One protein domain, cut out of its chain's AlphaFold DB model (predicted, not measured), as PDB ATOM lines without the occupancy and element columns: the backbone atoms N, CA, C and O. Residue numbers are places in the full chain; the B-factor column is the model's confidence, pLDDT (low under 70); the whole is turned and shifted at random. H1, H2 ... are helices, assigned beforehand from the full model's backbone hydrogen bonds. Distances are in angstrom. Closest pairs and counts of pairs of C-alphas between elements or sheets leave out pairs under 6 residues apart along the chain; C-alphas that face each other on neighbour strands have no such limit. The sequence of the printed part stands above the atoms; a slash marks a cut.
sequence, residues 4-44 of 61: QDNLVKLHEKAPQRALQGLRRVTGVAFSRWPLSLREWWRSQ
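This is residues 4 to 44 of the 61 residues of an uncharacterized protein of Pseudomonas pharmacofabricae (UniProt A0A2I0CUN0). Look first for a helical hairpin, H1 and H2 side by side, with a third helix, H3, set crosswise to H1 and apart from H2. The stretch from 27 to 34 joins H2 to H3. The printed part has 41 residues, with helices in the order H1, H2, H3 and no named strand; its class is all helix. It is compact, with a radius of gyration of the C-alphas of 9.4 A and spans of 25 by 19 by 15 A.

Find C-alpha 4 at (-14.167, 41.169, -54.014); from there H1, residues 4 to 13, runs 14.6 A. H2, residues 15 to 26, covers 16.4 A. H3, residues 35 to 44, runs 14.3 A and ends at C-alpha 44, (-5.206, 34.910, -53.834).

H1 and H2 form the hairpin, running opposite ways at a shallow tilt of 24 degrees. They touch, H2 with residues 17 to 22 alone; look at His 11 and Ala 18, their closest C-alphas, 5.0 A apart. H3 touches H1, about perpendicular at 73 degrees; their closest C-alphas, Val 8 and Trp 41, are 7.2 A apart. In H1, H2 and H3 every O i to N i+4 pair is within hydrogen-bond range.

The C-alphas farthest apart, Gly 27 and Ser 43, are 25.1 A apart. The printed part has no cut; the link H1 to H2 is tight, H2 to H3 short. Residues 4 to 5 have pLDDT under 70.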
ATOM      1  N   GLN A   4     -14.176  42.398 -54.807       67.88
ATOM      2  CA  GLN A   4     -14.167  41.169 -54.014       67.88
ATOM      3  C   GLN A   4     -13.061  41.154 -52.945       67.88
ATOM      4  O   GLN A   4     -13.309  40.713 -51.827       67.88
ATOM      5  N   ASP A   5     -11.872  41.683 -53.245       69.81
ATOM      6  CA  ASP A   5     -10.742  41.751 -52.304       69.81
ATOM      7  C   ASP A   5     -11.072  42.660 -51.110       69.81
ATOM      8  O   ASP A   5     -10.829  42.328 -49.947       69.81
ATOM      9  N   ASN A   6     -11.747  43.775 -51.394       79.06
ATOM     10  CA  ASN A   6     -12.182  44.720 -50.373       79.06
ATOM     11  C   ASN A   6     -13.280  44.117 -49.481       79.06
ATOM     12  O   ASN A   6     -13.261  44.292 -48.265       79.06
ATOM     13  N   LEU A   7     -14.202  43.341 -50.061       78.31
ATOM     14  CA  LEU A   7     -15.257  42.651 -49.316       78.31
ATOM     15  C   LEU A   7     -14.714  41.569 -48.381       78.31
ATOM     16  O   LEU A   7     -15.217  41.439 -47.264       78.31
ATOM     17  N   VAL A   8     -13.690  40.817 -48.793       76.94
ATOM     18  CA  VAL A   8     -13.094  39.790 -47.927       76.94
ATOM     19  C   VAL A   8     -12.298  40.424 -46.781       76.94
ATOM     20  O   VAL A   8     -12.494  40.043 -45.626       76.94
ATOM     21  N   LYS A   9     -11.508  41.472 -47.045       80.19
ATOM     22  CA  LYS A   9     -10.853  42.262 -45.981       80.19
ATOM     23  C   LYS A   9     -11.862  42.910 -45.034       80.19
ATOM     24  O   LYS A   9     -11.647  42.996 -43.824       80.19
ATOM     25  N   LEU A  10     -12.989  43.369 -45.576       83.31
ATOM     26  CA  LEU A  10     -14.081  43.911 -44.782       83.31
ATOM     27  C   LEU A  10     -14.747  42.826 -43.933       83.31
ATOM     28  O   LEU A  10     -15.205  43.142 -42.844       83.31
ATOM     29  N   HIS A  11     -14.786  41.568 -44.375       83.06
ATOM     30  CA  HIS A  11     -15.336  40.472 -43.578       83.06
ATOM     31  C   HIS A  11     -14.517  40.208 -42.309       83.06
ATOM     32  O   HIS A  11     -15.119  39.987 -41.260       83.06
ATOM     33  N   GLU A  12     -13.183  40.292 -42.363       81.81
ATOM     34  CA  GLU A  12     -12.345  40.161 -41.160       81.81
ATOM     35  C   GLU A  12     -12.611  41.265 -40.130       81.81
ATOM     36  O   GLU A  12     -12.657  41.001 -38.931       81.81
ATOM     37  N   LYS A  13     -12.824  42.505 -40.586       84.94
ATOM     38  CA  LYS A  13     -13.027  43.664 -39.697       84.94
ATOM     39  C   LYS A  13     -14.488  43.891 -39.301       84.94
ATOM     40  O   LYS A  13     -14.770  44.430 -38.236       84.94
ATOM     41  N   ALA A  14     -15.421  43.549 -40.182       85.69
ATOM     42  CA  ALA A  14     -16.843  43.860 -40.084       85.69
ATOM     43  C   ALA A  14     -17.687  42.822 -40.861       85.69
ATOM     44  O   ALA A  14     -18.270  43.139 -41.909       85.69
ATOM     45  N   PRO A  15     -17.822  41.591 -40.337       84.50
ATOM     46  CA  PRO A  15     -18.452  40.472 -41.045       84.50
ATOM     47  C   PRO A  15     -19.895  40.765 -41.479       84.50
ATOM     48  O   PRO A  15     -20.300  40.406 -42.584       84.50
ATOM     49  N   GLN A  16     -20.667  41.493 -40.668       86.56
ATOM     50  CA  GLN A  16     -22.043  41.870 -41.010       86.56
ATOM     51  C   GLN A  16     -22.130  42.859 -42.182       86.56
ATOM     52  O   GLN A  16     -23.029  42.750 -43.017       86.56
ATOM     53  N   ARG A  17     -21.194  43.813 -42.278       86.75
ATOM     54  CA  ARG A  17     -21.152  44.762 -43.403       86.75
ATOM     55  C   ARG A  17     -20.751  44.068 -44.693       86.75
ATOM     56  O   ARG A  17     -21.334  44.345 -45.737       86.75
ATOM     57  N   ALA A  18     -19.805  43.141 -44.610       88.88
ATOM     58  CA  ALA A  18     -19.390  42.359 -45.758       88.88
ATOM     59  C   ALA A  18     -20.542  41.487 -46.294       88.88
ATOM     60  O   ALA A  18     -20.756  41.443 -47.501       88.88
ATOM     61  N   LEU A  19     -21.352  40.875 -45.416       88.88
ATOM     62  CA  LEU A  19     -22.558  40.135 -45.823       88.88
ATOM     63  C   LEU A  19     -23.608  41.029 -46.497       88.88
ATOM     64  O   LEU A  19     -24.212  40.620 -47.490       88.88
ATOM     65  N   GLN A  20     -23.810  42.260 -46.010       88.69
ATOM     66  CA  GLN A  20     -24.671  43.230 -46.699       88.69
ATOM     67  C   GLN A  20     -24.133  43.607 -48.083       88.69
ATOM     68  O   GLN A  20     -24.914  43.707 -49.029       88.69
ATOM     69  N   GLY A  21     -22.819  43.810 -48.206       87.69
ATOM     70  CA  GLY A  21     -22.166  44.068 -49.487       87.69
ATOM     71  C   GLY A  21     -22.366  42.909 -50.459       87.69
ATOM     72  O   GLY A  21     -22.800  43.124 -51.588       87.69
ATOM     73  N   LEU A  22     -22.180  41.676 -49.984       87.19
ATOM     74  CA  LEU A  22     -22.434  40.470 -50.767       87.19
ATOM     75  C   LEU A  22     -23.877  40.415 -51.266       87.19
ATOM     76  O   LEU A  22     -24.112  40.195 -52.449       87.19
ATOM     77  N   ARG A  23     -24.839  40.696 -50.379       89.69
ATOM     78  CA  ARG A  23     -26.260  40.748 -50.731       89.69
ATOM     79  C   ARG A  23     -26.567  41.813 -51.778       89.69
ATOM     80  O   ARG A  23     -27.437  41.587 -52.610       89.69
ATOM     81  N   ARG A  24     -25.894  42.965 -51.753       88.44
ATOM     82  CA  ARG A  24     -26.071  43.994 -52.791       88.44
ATOM     83  C   ARG A  24     -25.559  43.532 -54.149       88.44
ATOM     84  O   ARG A  24     -26.216  43.803 -55.144       88.44
ATOM     85  N   VAL A  25     -24.416  42.852 -54.178       85.38
ATOM     86  CA  VAL A  25     -23.778  42.410 -55.425       85.38
ATOM     87  C   VAL A  25     -24.523  41.232 -56.048       85.38
ATOM     88  O   VAL A  25     -24.739  41.209 -57.254       85.38
ATOM     89  N   THR A  26     -24.936  40.252 -55.243       84.94
ATOM     90  CA  THR A  26     -25.563  39.023 -55.754       84.94
ATOM     91  C   THR A  26     -27.090  39.055 -55.731       84.94
ATOM     92  O   THR A  26     -27.726  38.177 -56.304       84.94
ATOM     93  N   GLY A  27     -27.695  40.002 -55.006       89.06
ATOM     94  CA  GLY A  27     -29.131  40.013 -54.710       89.06
ATOM     95  C   GLY A  27     -29.576  38.958 -53.685       89.06
ATOM     96  O   GLY A  27     -30.748  38.924 -53.313       89.06
ATOM     97  N   VAL A  28     -28.665  38.113 -53.190       88.00
ATOM     98  CA  VAL A  28     -28.979  36.978 -52.308       88.00
ATOM     99  C   VAL A  28     -28.633  37.310 -50.859       88.00
ATOM    100  O   VAL A  28     -27.542  37.787 -50.551       88.00
ATOM    101  N   ALA A  29     -29.556  37.044 -49.935       85.62
ATOM    102  CA  ALA A  29     -29.294  37.198 -48.510       85.62
ATOM    103  C   ALA A  29     -28.492  36.001 -47.981       85.62
ATOM    104  O   ALA A  29     -28.971  34.870 -47.985       85.62
ATOM    105  N   PHE A  30     -27.283  36.264 -47.489       84.75
ATOM    106  CA  PHE A  30     -26.445  35.253 -46.856       84.75
ATOM    107  C   PHE A  30     -26.459  35.419 -45.340       84.75
ATOM    108  O   PHE A  30     -26.125  36.486 -44.824       84.75
ATOM    109  N   SER A  31     -26.783  34.346 -44.621       86.88
ATOM    110  CA  SER A  31     -26.667  34.305 -43.155       86.88
ATOM    111  C   SER A  31     -25.227  34.085 -42.685       86.88
ATOM    112  O   SER A  31     -24.897  34.361 -41.534       86.88
ATOM    113  N   ARG A  32     -24.358  33.567 -43.561       86.00
ATOM    114  CA  ARG A  32     -22.957  33.256 -43.267       86.00
ATOM    115  C   ARG A  32     -22.085  33.490 -44.494       86.00
ATOM    116  O   ARG A  32     -22.562  33.396 -45.621       86.00
ATOM    117  N   TRP A  33     -20.805  33.770 -44.258       84.94
ATOM    118  CA  TRP A  33     -19.824  33.942 -45.324       84.94
ATOM    119  C   TRP A  33     -19.709  32.677 -46.192       84.94
ATOM    120  O   TRP A  33     -19.507  31.598 -45.622       84.94
ATOM    121  N   PRO A  34     -19.810  32.780 -47.529       85.50
ATOM    122  CA  PRO A  34     -19.684  31.624 -48.409       85.50
ATOM    123  C   PRO A  34     -18.286  31.012 -48.337       85.50
ATOM    124  O   PRO A  34     -17.282  31.727 -48.348       85.50
ATOM    125  N   LEU A  35     -18.221  29.681 -48.300       84.12
ATOM    126  CA  LEU A  35     -16.954  28.946 -48.257       84.12
ATOM    127  C   LEU A  35     -16.107  29.216 -49.507       84.12
ATOM    128  O   LEU A  35     -14.935  29.544 -49.368       84.12
ATOM    129  N   SER A  36     -16.724  29.253 -50.689       81.88
ATOM    130  CA  SER A  36     -16.025  29.505 -51.955       81.88
ATOM    131  C   SER A  36     -15.285  30.849 -51.988       81.88
ATOM    132  O   SER A  36     -14.205  30.938 -52.557       81.88
ATOM    133  N   LEU A  37     -15.814  31.891 -51.333       80.19
ATOM    134  CA  LEU A  37     -15.136  33.193 -51.215       80.19
ATOM    135  C   LEU A  37     -13.952  33.152 -50.247       80.19
ATOM    136  O   LEU A  37     -12.980  33.877 -50.432       80.19
ATOM    137  N   ARG A  38     -14.028  32.313 -49.211       81.50
ATOM    138  CA  ARG A  38     -12.927  32.091 -48.267       81.50
ATOM    139  C   ARG A  38     -11.790  31.308 -48.924       81.50
ATOM    140  O   ARG A  38     -10.628  31.626 -48.697       81.50
ATOM    141  N   GLU A  39     -12.126  30.296 -49.715       81.69
ATOM    142  CA  GLU A  39     -11.154  29.490 -50.459       81.69
ATOM    143  C   GLU A  39     -10.486  30.314 -51.560       81.69
ATOM    144  O   GLU A  39      -9.261  30.348 -51.624       81.69
ATOM    145  N   TRP A  40     -11.271  31.074 -52.333       81.62
ATOM    146  CA  TRP A  40     -10.750  32.002 -53.340       81.62
ATOM    147  C   TRP A  40      -9.783  33.031 -52.741       81.62
ATOM    148  O   TRP A  40      -8.708  33.258 -53.289       81.62
ATOM    149  N   TRP A  41     -10.121  33.605 -51.581       75.56
ATOM    150  CA  TRP A  41      -9.235  34.526 -50.870       75.56
ATOM    151  C   TRP A  41      -7.916  33.880 -50.456       75.56
ATOM    152  O   TRP A  41      -6.855  34.453 -50.677       75.56
ATOM    153  N   ARG A  42      -7.974  32.665 -49.899       76.81
ATOM    154  CA  ARG A  42      -6.769  31.925 -49.513       76.81
ATOM    155  C   ARG A  42      -5.868  31.669 -50.724       76.81
ATOM    156  O   ARG A  42      -4.659  31.815 -50.602       76.81
ATOM    157  N   SER A  43      -6.441  31.318 -51.875       78.81
ATOM    158  CA  SER A  43      -5.681  31.145 -53.118       78.81
ATOM    159  C   SER A  43      -5.048  32.452 -53.605       78.81
ATOM    160  O   SER A  43      -3.906  32.434 -54.044       78.81
ATOM    161  N   GLN A  44      -5.743  33.588 -53.478       73.25
ATOM    162  CA  GLN A  44      -5.206  34.910 -53.834       73.25
ATOM    163  C   GLN A  44      -4.102  35.392 -52.878       73.25
ATOM    164  O   GLN A  44      -3.132  36.005 -53.318       73.25
TER     165      GLN A  44